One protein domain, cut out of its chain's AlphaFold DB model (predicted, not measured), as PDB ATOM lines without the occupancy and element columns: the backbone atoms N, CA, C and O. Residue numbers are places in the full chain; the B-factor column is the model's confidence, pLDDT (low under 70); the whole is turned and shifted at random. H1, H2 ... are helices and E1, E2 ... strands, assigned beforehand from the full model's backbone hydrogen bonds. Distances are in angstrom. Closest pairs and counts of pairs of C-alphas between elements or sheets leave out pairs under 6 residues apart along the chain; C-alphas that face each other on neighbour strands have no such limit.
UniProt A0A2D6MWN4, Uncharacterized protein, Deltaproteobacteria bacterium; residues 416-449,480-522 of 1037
ATOM      1  N   ASP A 416     -30.535   4.843 -22.933       72.56
ATOM      2  CA  ASP A 416     -30.478   3.470 -22.423       72.56
ATOM      3  C   ASP A 416     -30.575   3.369 -20.895       72.56
ATOM      4  O   ASP A 416     -31.107   2.399 -20.368       72.56
ATOM      5  N   LYS A 417     -30.075   4.373 -20.174       78.56
ATOM      6  CA  LYS A 417     -30.114   4.436 -18.708       78.56
ATOM      7  C   LYS A 417     -31.146   5.417 -18.156       78.56
ATOM      8  O   LYS A 417     -31.106   5.717 -16.962       78.56
ATOM      9  N   SER A 418     -32.066   5.932 -18.974       71.75
ATOM     10  CA  SER A 418     -33.086   6.883 -18.517       71.75
ATOM     11  C   SER A 418     -33.871   6.329 -17.324       71.75
ATOM     12  O   SER A 418     -34.657   5.396 -17.472       71.75
ATOM     13  N   ARG A 419     -33.620   6.905 -16.133       69.25
ATOM     14  CA  ARG A 419     -34.225   6.546 -14.830       69.25
ATOM     15  C   ARG A 419     -34.163   5.046 -14.471       69.25
ATOM     16  O   ARG A 419     -34.884   4.588 -13.586       69.25
ATOM     17  N   TYR A 420     -33.263   4.303 -15.113       69.06
ATOM     18  CA  TYR A 420     -33.008   2.887 -14.863       69.06
ATOM     19  C   TYR A 420     -32.291   2.676 -13.511       69.06
ATOM     20  O   TYR A 420     -31.434   3.491 -13.161       69.06
ATOM     21  N   PRO A 421     -32.586   1.597 -12.758       59.16
ATOM     22  CA  PRO A 421     -33.641   0.598 -12.990       59.16
ATOM     23  C   PRO A 421     -35.015   1.024 -12.448       59.16
ATOM     24  O   PRO A 421     -35.992   0.299 -12.583       59.16
ATOM     25  N   ASN A 422     -35.086   2.190 -11.811       60.72
ATOM     26  CA  ASN A 422     -36.163   2.534 -10.891       60.72
ATOM     27  C   ASN A 422     -37.504   2.830 -11.574       60.72
ATOM     28  O   ASN A 422     -38.546   2.593 -10.968       60.72
ATOM     29  N   ARG A 423     -37.512   3.406 -12.785       71.00
ATOM     30  CA  ARG A 423     -38.756   3.782 -13.476       71.00
ATOM     31  C   ARG A 423     -38.525   4.058 -14.962       71.00
ATOM     32  O   ARG A 423     -37.608   4.801 -15.294       71.00
ATOM     33  N   TRP A 424     -39.397   3.561 -15.840       73.38
ATOM     34  CA  TRP A 424     -39.456   4.021 -17.232       73.38
ATOM     35  C   TRP A 424     -40.169   5.390 -17.299       73.38
ATOM     36  O   TRP A 424     -41.170   5.573 -16.598       73.38
ATOM     37  N   PRO A 425     -39.631   6.406 -18.007       63.66
ATOM     38  CA  PRO A 425     -40.161   7.767 -17.923       63.66
ATOM     39  C   PRO A 425     -41.588   7.936 -18.461       63.66
ATOM     40  O   PRO A 425     -42.300   8.785 -17.925       63.66
ATOM     41  N   SER A 426     -41.990   7.142 -19.455       63.75
ATOM     42  CA  SER A 426     -43.335   7.097 -20.041       63.75
ATOM     43  C   SER A 426     -44.114   5.866 -19.548       63.75
ATOM     44  O   SER A 426     -43.536   4.915 -19.021       63.75
ATOM     45  N   GLY A 427     -45.446   5.950 -19.550       57.06
ATOM     46  CA  GLY A 427     -46.318   5.085 -18.740       57.06
ATOM     47  C   GLY A 427     -47.078   3.985 -19.482       57.06
ATOM     48  O   GLY A 427     -47.884   3.325 -18.832       57.06
ATOM     49  N   VAL A 428     -46.875   3.797 -20.793       67.44
ATOM     50  CA  VAL A 428     -47.722   2.900 -21.603       67.44
ATOM     51  C   VAL A 428     -47.170   1.469 -21.611       67.44
ATOM     52  O   VAL A 428     -47.879   0.535 -21.231       67.44
ATOM     53  N   GLN A 429     -45.890   1.279 -21.933       76.94
ATOM     54  CA  GLN A 429     -45.217  -0.017 -21.925       76.94
ATOM     55  C   GLN A 429     -43.762   0.110 -21.448       76.94
ATOM     56  O   GLN A 429     -42.991   0.941 -21.912       76.94
ATOM     57  N   VAL A 430     -43.351  -0.744 -20.506       82.56
ATOM     58  CA  VAL A 430     -41.968  -0.749 -19.999       82.56
ATOM     59  C   VAL A 430     -41.077  -1.564 -20.946       82.56
ATOM     60  O   VAL A 430     -41.356  -2.752 -21.153       82.56
ATOM     61  N   PRO A 431     -39.991  -0.988 -21.498       86.44
ATOM     62  CA  PRO A 431     -39.056  -1.730 -22.329       86.44
ATOM     63  C   PRO A 431     -38.396  -2.882 -21.579       86.44
ATOM     64  O   PRO A 431     -38.198  -2.843 -20.363       86.44
ATOM     65  N   GLN A 432     -37.976  -3.905 -22.319       87.75
ATOM     66  CA  GLN A 432     -37.184  -4.982 -21.731       87.75
ATOM     67  C   GLN A 432     -35.831  -4.461 -21.238       87.75
ATOM     68  O   GLN A 432     -35.327  -3.439 -21.700       87.75
ATOM     69  N   VAL A 433     -35.211  -5.181 -20.306       88.50
ATOM     70  CA  VAL A 433     -33.886  -4.841 -19.780       88.50
ATOM     71  C   VAL A 433     -32.801  -5.511 -20.625       88.50
ATOM     72  O   VAL A 433     -32.818  -6.724 -20.847       88.50
ATOM     73  N   ALA A 434     -31.828  -4.724 -21.075       89.06
ATOM     74  CA  ALA A 434     -30.621  -5.204 -21.727       89.06
ATOM     75  C   ALA A 434     -29.595  -5.681 -20.691       89.06
ATOM     76  O   ALA A 434     -29.386  -5.052 -19.649       89.06
ATOM     77  N   LYS A 435     -28.905  -6.777 -21.013       86.69
ATOM     78  CA  LYS A 435     -27.807  -7.316 -20.208       86.69
ATOM     79  C   LYS A 435     -26.470  -7.111 -20.908       86.69
ATOM     80  O   LYS A 435     -26.447  -6.887 -22.115       86.69
ATOM     81  N   ASP A 436     -25.367  -7.162 -20.183       83.38
ATOM     82  CA  ASP A 436     -24.027  -7.179 -20.765       83.38
ATOM     83  C   ASP A 436     -23.548  -8.616 -21.073       83.38
ATOM     84  O   ASP A 436     -24.336  -9.566 -21.111       83.38
ATOM     85  N   LEU A 437     -22.243  -8.785 -21.319       73.12
ATOM     86  CA  LEU A 437     -21.620 -10.101 -21.507       73.12
ATOM     87  C   LEU A 437     -21.537 -10.939 -20.221       73.12
ATOM     88  O   LEU A 437     -21.457 -12.161 -20.323       73.12
ATOM     89  N   SER A 438     -21.539 -10.309 -19.042       77.81
ATOM     90  CA  SER A 438     -21.537 -10.994 -17.744       77.81
ATOM     91  C   SER A 438     -22.940 -11.436 -17.308       77.81
ATOM     92  O   SER A 438     -23.083 -12.267 -16.414       77.81
ATOM     93  N   GLY A 439     -23.981 -10.940 -17.986       79.50
ATOM     94  CA  GLY A 439     -25.379 -11.165 -17.634       79.50
ATOM     95  C   GLY A 439     -25.935 -10.109 -16.675       79.50
ATOM     96  O   GLY A 439     -27.110 -10.199 -16.304       79.50
ATOM     97  N   GLU A 440     -25.128  -9.110 -16.315       86.75
ATOM     98  CA  GLU A 440     -25.527  -7.965 -15.508       86.75
ATOM     99  C   GLU A 440     -26.442  -7.044 -16.316       86.75
ATOM    100  O   GLU A 440     -26.263  -6.821 -17.513       86.75
ATOM    101  N   ALA A 441     -27.461  -6.514 -15.655       86.56
ATOM    102  CA  ALA A 441     -28.445  -5.645 -16.266       86.56
ATOM    103  C   ALA A 441     -27.909  -4.203 -16.370       86.56
ATOM    104  O   ALA A 441     -27.690  -3.541 -15.357       86.56
ATOM    105  N   ILE A 442     -27.717  -3.702 -17.594       85.75
ATOM    106  CA  ILE A 442     -26.973  -2.453 -17.859       85.75
ATOM    107  C   ILE A 442     -27.825  -1.290 -18.382       85.75
ATOM    108  O   ILE A 442     -27.293  -0.195 -18.580       85.75
ATOM    109  N   GLY A 443     -29.122  -1.504 -18.609       87.56
ATOM    110  CA  GLY A 443     -30.061  -0.482 -19.079       87.56
ATOM    111  C   GLY A 443     -31.262  -1.076 -19.813       87.56
ATOM    112  O   GLY A 443     -31.467  -2.287 -19.808       87.56
ATOM    113  N   TRP A 444     -32.039  -0.227 -20.472       88.00
ATOM    114  CA  TRP A 444     -33.171  -0.607 -21.312       88.00
ATOM    115  C   TRP A 444     -32.720  -1.156 -22.675       88.00
ATOM    116  O   TRP A 444     -31.688  -0.767 -23.231       88.00
ATOM    117  N   ASP A 445     -33.507  -2.080 -23.219       89.50
ATOM    118  CA  ASP A 445     -33.320  -2.684 -24.531       89.50
ATOM    119  C   ASP A 445     -33.836  -1.763 -25.638       89.50
ATOM    120  O   ASP A 445     -35.002  -1.823 -26.033       89.50
ATOM    121  N   ILE A 446     -32.925  -0.949 -26.170       89.06
ATOM    122  CA  ILE A 446     -33.187  -0.005 -27.265       89.06
ATOM    123  C   ILE A 446     -33.605  -0.680 -28.584       89.06
ATOM    124  O   ILE A 446     -34.027   0.006 -29.514       89.06
ATOM    125  N   HIS A 447     -33.441  -2.004 -28.697       90.25
ATOM    126  CA  HIS A 447     -33.809  -2.790 -29.879       90.25
ATOM    127  C   HIS A 447     -35.198  -3.427 -29.754       90.25
ATOM    128  O   HIS A 447     -35.677  -4.022 -30.718       90.25
ATOM    129  N   SER A 448     -35.839  -3.329 -28.586       90.25
ATOM    130  CA  SER A 448     -37.163  -3.912 -28.361       90.25
ATOM    131  C   SER A 448     -38.271  -3.120 -29.070       90.25
ATOM    132  O   SER A 448     -38.176  -1.893 -29.146       90.25
ATOM    133  N   PRO A 449     -39.344  -3.787 -29.550       89.44
ATOM    134  CA  PRO A 449     -40.538  -3.103 -30.049       89.44
ATOM    135  C   PRO A 449     -41.088  -2.108 -29.028       89.44
ATOM    136  O   PRO A 449     -41.222  -0.940 -29.353       89.44
ATOM    137  N   ASN A 480     -26.637   6.707 -27.726       76.38
ATOM    138  CA  ASN A 480     -27.005   5.295 -27.575       76.38
ATOM    139  C   ASN A 480     -25.762   4.390 -27.607       76.38
ATOM    140  O   ASN A 480     -25.262   4.025 -28.668       76.38
ATOM    141  N   LYS A 481     -25.263   4.017 -26.421       80.75
ATOM    142  CA  LYS A 481     -24.080   3.147 -26.239       80.75
ATOM    143  C   LYS A 481     -24.386   1.657 -26.441       80.75
ATOM    144  O   LYS A 481     -24.351   0.868 -25.500       80.75
ATOM    145  N   ASP A 482     -24.731   1.260 -27.655       84.00
ATOM    146  CA  ASP A 482     -25.257  -0.069 -27.970       84.00
ATOM    147  C   ASP A 482     -24.255  -1.236 -27.880       84.00
ATOM    148  O   ASP A 482     -24.686  -2.387 -27.769       84.00
ATOM    149  N   GLY A 483     -22.944  -0.977 -27.875       81.50
ATOM    150  CA  GLY A 483     -21.926  -2.024 -28.052       81.50
ATOM    151  C   GLY A 483     -21.837  -3.082 -26.946       81.50
ATOM    152  O   GLY A 483     -21.595  -4.256 -27.221       81.50
ATOM    153  N   ALA A 484     -22.109  -2.715 -25.691       77.44
ATOM    154  CA  ALA A 484     -22.074  -3.664 -24.573       77.44
ATOM    155  C   ALA A 484     -23.361  -4.502 -24.439       77.44
ATOM    156  O   ALA A 484     -23.410  -5.412 -23.614       77.44
ATOM    157  N   ARG A 485     -24.417  -4.208 -25.213       82.88
ATOM    158  CA  ARG A 485     -25.759  -4.762 -24.970       82.88
ATOM    159  C   ARG A 485     -25.951  -6.147 -25.570       82.88
ATOM    160  O   ARG A 485     -25.615  -6.411 -26.722       82.88
ATOM    161  N   ARG A 486     -26.587  -7.017 -24.802       81.44
ATOM    162  CA  ARG A 486     -27.112  -8.322 -25.185       81.44
ATOM    163  C   ARG A 486     -28.552  -8.363 -24.705       81.44
ATOM    164  O   ARG A 486     -28.814  -8.544 -23.517       81.44
ATOM    165  N   SER A 487     -29.487  -8.168 -25.622       81.88
ATOM    166  CA  SER A 487     -30.907  -8.187 -25.300       81.88
ATOM    167  C   SER A 487     -31.630  -9.364 -25.956       81.88
ATOM    168  O   SER A 487     -31.141  -9.901 -26.957       81.88
ATOM    169  N   PRO A 488     -32.771  -9.807 -25.400       82.94
ATOM    170  CA  PRO A 488     -33.604 -10.825 -26.034       82.94
ATOM    171  C   PRO A 488     -34.042 -10.415 -27.443       82.94
ATOM    172  O   PRO A 488     -33.991 -11.243 -28.348       82.94
ATOM    173  N   SER A 489     -34.383  -9.137 -27.650       87.88
ATOM    174  CA  SER A 489     -34.775  -8.609 -28.961       87.88
ATOM    175  C   SER A 489     -33.636  -8.713 -29.968       87.88
ATOM    176  O   SER A 489     -33.837  -9.215 -31.070       87.88
ATOM    177  N   LEU A 490     -32.415  -8.335 -29.571       87.75
ATOM    178  CA  LEU A 490     -31.250  -8.484 -30.436       87.75
ATOM    179  C   LEU A 490     -30.972  -9.961 -30.743       87.75
ATOM    180  O   LEU A 490     -30.764 -10.303 -31.898       87.75
ATOM    181  N   ARG A 491     -31.036 -10.860 -29.748       86.81
ATOM    182  CA  ARG A 491     -30.873 -12.310 -29.983       86.81
ATOM    183  C   ARG A 491     -31.919 -12.867 -30.940       86.81
ATOM    184  O   ARG A 491     -31.575 -13.716 -31.753       86.81
ATOM    185  N   LYS A 492     -33.165 -12.398 -30.857       87.81
ATOM    186  CA  LYS A 492     -34.217 -12.773 -31.804       87.81
ATOM    187  C   LYS A 492     -33.842 -12.338 -33.221       87.81
ATOM    188  O   LYS A 492     -33.833 -13.181 -34.106       87.81
ATOM    189  N   VAL A 493     -33.416 -11.084 -33.410       89.31
ATOM    190  CA  VAL A 493     -32.928 -10.586 -34.713       89.31
ATOM    191  C   VAL A 493     -31.796 -11.461 -35.261       89.31
ATOM    192  O   VAL A 493     -31.795 -11.776 -36.449       89.31
ATOM    193  N   MET A 494     -30.859 -11.886 -34.406       91.81
ATOM    194  CA  MET A 494     -29.780 -12.802 -34.798       91.81
ATOM    195  C   MET A 494     -30.319 -14.174 -35.219       91.81
ATOM    196  O   MET A 494     -29.960 -14.667 -36.287       91.81
ATOM    197  N   SER A 495     -31.213 -14.759 -34.418       89.94
ATOM    198  CA  SER A 495     -31.834 -16.061 -34.689       89.94
ATOM    199  C   SER A 495     -32.622 -16.066 -35.998       89.94
ATOM    200  O   SER A 495     -32.518 -17.024 -36.760       89.94
ATOM    201  N   ASP A 496     -33.359 -14.992 -36.286       91.56
ATOM    202  CA  ASP A 496     -34.135 -14.829 -37.522       91.56
ATOM    203  C   ASP A 496     -33.229 -14.806 -38.776       91.56
ATOM    204  O   ASP A 496     -33.693 -15.062 -39.884       91.56
ATOM    205  N   HIS A 497     -31.924 -14.551 -38.604       90.81
ATOM    206  CA  HIS A 497     -30.905 -14.558 -39.659       90.81
ATOM    207  C   HIS A 497     -29.933 -15.748 -39.557       90.81
ATOM    208  O   HIS A 497     -28.861 -15.727 -40.164       90.81
ATOM    209  N   GLY A 498     -30.282 -16.790 -38.794       91.19
ATOM    210  CA  GLY A 498     -29.483 -18.014 -38.682       91.19
ATOM    211  C   GLY A 498     -28.219 -17.891 -37.822       91.19
ATOM    212  O   GLY A 498     -27.352 -18.760 -37.896       91.19
ATOM    213  N   LEU A 499     -28.099 -16.841 -37.004       89.25
ATOM    214  CA  LEU A 499     -27.017 -16.673 -36.031       89.25
ATOM    215  C   LEU A 499     -27.468 -17.101 -34.629       89.25
ATOM    216  O   LEU A 499     -28.633 -16.987 -34.257       89.25
ATOM    217  N   SER A 500     -26.523 -17.556 -33.809       83.69
ATOM    218  CA  SER A 500     -26.790 -18.004 -32.436       83.69
ATOM    219  C   SER A 500     -27.089 -16.850 -31.469       83.69
ATOM    220  O   SER A 500     -27.644 -17.066 -30.388       83.69
ATOM    221  N   GLY A 501     -26.663 -15.627 -31.811       79.50
ATOM    222  CA  GLY A 501     -26.728 -14.448 -30.943       79.50
ATOM    223  C   GLY A 501     -25.732 -14.479 -29.777       79.50
ATOM    224  O   GLY A 501     -25.816 -13.646 -28.865       79.50
ATOM    225  N   LYS A 502     -24.820 -15.457 -29.769       81.38
ATOM    226  CA  LYS A 502     -23.763 -15.660 -28.765       81.38
ATOM    227  C   LYS A 502     -22.358 -15.511 -29.354       81.38
ATOM    228  O   LYS A 502     -21.389 -15.786 -28.646       81.38
ATOM    229  N   GLU A 503     -22.256 -15.078 -30.610       83.44
ATOM    230  CA  GLU A 503     -20.993 -14.831 -31.296       83.44
ATOM    231  C   GLU A 503     -20.134 -13.851 -30.483       83.44
ATOM    232  O   GLU A 503     -20.628 -12.890 -29.873       83.44
ATOM    233  N   LYS A 504     -18.827 -14.102 -30.473       79.56
ATOM    234  CA  LYS A 504     -17.802 -13.291 -29.818       79.56
ATOM    235  C   LYS A 504     -16.848 -12.700 -30.859       79.56
ATOM    236  O   LYS A 504     -16.721 -13.257 -31.949       79.56
ATOM    237  N   PRO A 505     -16.134 -11.605 -30.529       76.50
ATOM    238  CA  PRO A 505     -15.105 -11.055 -31.403       76.50
ATOM    239  C   PRO A 505     -14.127 -12.125 -31.903       76.50
ATOM    240  O   PRO A 505     -13.434 -12.746 -31.097       76.50
ATOM    241  N   GLY A 506     -14.071 -12.304 -33.225       71.38
ATOM    242  CA  GLY A 506     -13.238 -13.303 -33.904       71.38
ATOM    243  C   GLY A 506     -13.969 -14.565 -34.389       71.38
ATOM    244  O   GLY A 506     -13.386 -15.302 -35.179       71.38
ATOM    245  N   ASP A 507     -15.219 -14.807 -33.978       79.06
ATOM    246  CA  ASP A 507     -16.015 -15.950 -34.456       79.06
ATOM    247  C   ASP A 507     -16.489 -15.752 -35.912       79.06
ATOM    248  O   ASP A 507     -16.755 -14.627 -36.343       79.06
ATOM    249  N   ALA A 508     -16.703 -16.851 -36.652       74.44
ATOM    250  CA  ALA A 508     -17.081 -16.853 -38.077       74.44
ATOM    251  C   ALA A 508     -18.456 -16.215 -38.415       74.44
ATOM    252  O   ALA A 508     -18.804 -16.092 -39.585       74.44
ATOM    253  N   GLY A 509     -19.223 -15.759 -37.419       82.38
ATOM    254  CA  GLY A 509     -20.472 -14.997 -37.589       82.38
ATOM    255  C   GLY A 509     -20.456 -13.613 -36.931       82.38
ATOM    256  O   GLY A 509     -21.455 -12.900 -36.982       82.38
ATOM    257  N   TRP A 510     -19.343 -13.209 -36.308       85.69
ATOM    258  CA  TRP A 510     -19.284 -12.005 -35.475       85.69
ATOM    259  C   TRP A 510     -19.518 -10.708 -36.253       85.69
ATOM    260  O   TRP A 510     -20.276  -9.851 -35.804       85.69
ATOM    261  N   LEU A 511     -18.910 -10.557 -37.434       87.88
ATOM    262  CA  LEU A 511     -19.134  -9.355 -38.242       87.88
ATOM    263  C   LEU A 511     -20.603  -9.249 -38.679       87.88
ATOM    264  O   LEU A 511     -21.191  -8.178 -38.570       87.88
ATOM    265  N   ALA A 512     -21.205 -10.362 -39.112       89.25
ATOM    266  CA  ALA A 512     -22.615 -10.405 -39.491       89.25
ATOM    267  C   ALA A 512     -23.531 -10.074 -38.300       89.25
ATOM    268  O   ALA A 512     -24.488  -9.316 -38.452       89.25
ATOM    269  N   HIS A 513     -23.196 -10.578 -37.108       89.31
ATOM    270  CA  HIS A 513     -23.871 -10.226 -35.861       89.31
ATOM    271  C   HIS A 513     -23.838  -8.705 -35.615       89.31
ATOM    272  O   HIS A 513     -24.870  -8.089 -35.350       89.31
ATOM    273  N   GLU A 514     -22.673  -8.067 -35.727       88.88
ATOM    274  CA  GLU A 514     -22.546  -6.620 -35.501       88.88
ATOM    275  C   GLU A 514     -23.162  -5.768 -36.626       88.88
ATOM    276  O   GLU A 514     -23.706  -4.698 -36.354       88.88
ATOM    277  N   ASP A 515     -23.184  -6.246 -37.872       89.94
ATOM    278  CA  ASP A 515     -23.939  -5.600 -38.955       89.94
ATOM    279  C   ASP A 515     -25.454  -5.631 -38.683       89.94
ATOM    280  O   ASP A 515     -26.143  -4.625 -38.878       89.94
ATOM    281  N   LEU A 516     -25.988  -6.753 -38.189       91.44
ATOM    282  CA  LEU A 516     -27.395  -6.857 -37.789       91.44
ATOM    283  C   LEU A 516     -27.711  -5.982 -36.573       91.44
ATOM    284  O   LEU A 516     -28.757  -5.332 -36.553       91.44
ATOM    285  N   ARG A 517     -26.800  -5.894 -35.592       90.44
ATOM    286  CA  ARG A 517     -26.928  -4.942 -34.479       90.44
ATOM    287  C   ARG A 517     -26.990  -3.513 -34.999       90.44
ATOM    288  O   ARG A 517     -27.905  -2.785 -34.629       90.44
ATOM    289  N   SER A 518     -26.062  -3.129 -35.874       90.75
ATOM    290  CA  SER A 518     -26.037  -1.793 -36.468       90.75
ATOM    291  C   SER A 518     -27.368  -1.456 -37.144       90.75
ATOM    292  O   SER A 518     -27.894  -0.372 -36.920       90.75
ATOM    293  N   LYS A 519     -27.940  -2.385 -37.923       91.38
ATOM    294  CA  LYS A 519     -29.257  -2.215 -38.563       91.38
ATOM    295  C   LYS A 519     -30.400  -2.121 -37.548       91.38
ATOM    296  O   LYS A 519     -31.328  -1.336 -37.721       91.38
ATOM    297  N   ALA A 520     -30.352  -2.894 -36.465       91.44
ATOM    298  CA  ALA A 520     -31.347  -2.796 -35.398       91.44
ATOM    299  C   ALA A 520     -31.267  -1.444 -34.664       91.44
ATOM    300  O   ALA A 520     -32.302  -0.870 -34.321       91.44
ATOM    301  N   THR A 521     -30.061  -0.915 -34.445       90.88
ATOM    302  CA  THR A 521     -29.849   0.431 -33.896       90.88
ATOM    303  C   THR A 521     -30.339   1.509 -34.875       90.88
ATOM    304  O   THR A 521     -31.018   2.445 -34.457       90.88
ATOM    305  N   GLU A 522     -30.092   1.342 -36.178       91.50
ATOM    306  CA  GLU A 522     -30.590   2.225 -37.243       91.50
ATOM    307  C   GLU A 522     -32.116   2.352 -37.224       91.50
ATOM    308  O   GLU A 522     -32.632   3.463 -37.242       91.50
TER     309      GLU A 522
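What this domain is: This is residues 416 to 449 and 480 to 522 of the 1037 residues of an uncharacterized protein of Deltaproteobacteria bacterium (UniProt A0A2D6MWN4). Little regular structure: a small two-strand hairpin, E1 and E2, and a pair of steeply tilted helices, H1 and H2, are set among long loops. The loop of residues 416 to 432 makes one end of the elongated outline, 40 by 23 by 17 A. The printed part has 77 residues, 29 in named elements, in the order E1, E2, H1, H2; the class is mixed, the sheet antiparallel, and the whole compact, with a radius of gyration of the C-alphas of 12.8 A.

How they stand to each other: E1, residues 433 to 435, and E2, residues 441 to 444, form an antiparallel hairpin at 139 degrees, with N 434 and O 443 within hydrogen-bond range at 2.8 A. H1, residues 488 to 496, touches H2, residues 510 to 522, opposite ways at a steep tilt of 60 degrees; their closest C-alphas, Met 494 and His 513, are 6.5 A apart. In both helices every O i to N i+4 pair is within hydrogen-bond range. H2 is apart from E1 and E2.

Where its parts are: E1 spans 6.6 A from C-alpha 433 at (-33.886, -4.841, -19.780), and E2 8.6 A. H1 spans 12.2 A; H2 spans 18.3 A, ending at C-alpha 522, (-30.590, 2.225, -37.243).

The domain as a whole: The C-alphas of Gly 427 and Ala 508 are farthest apart, 41.4 A. Residues 450 to 479 are not printed, a gap of 16.1 A between C-alphas 449 and 480. H1 to H2 is a long link. Residues 419 to 422 and 425 to 428 have pLDDT under 70.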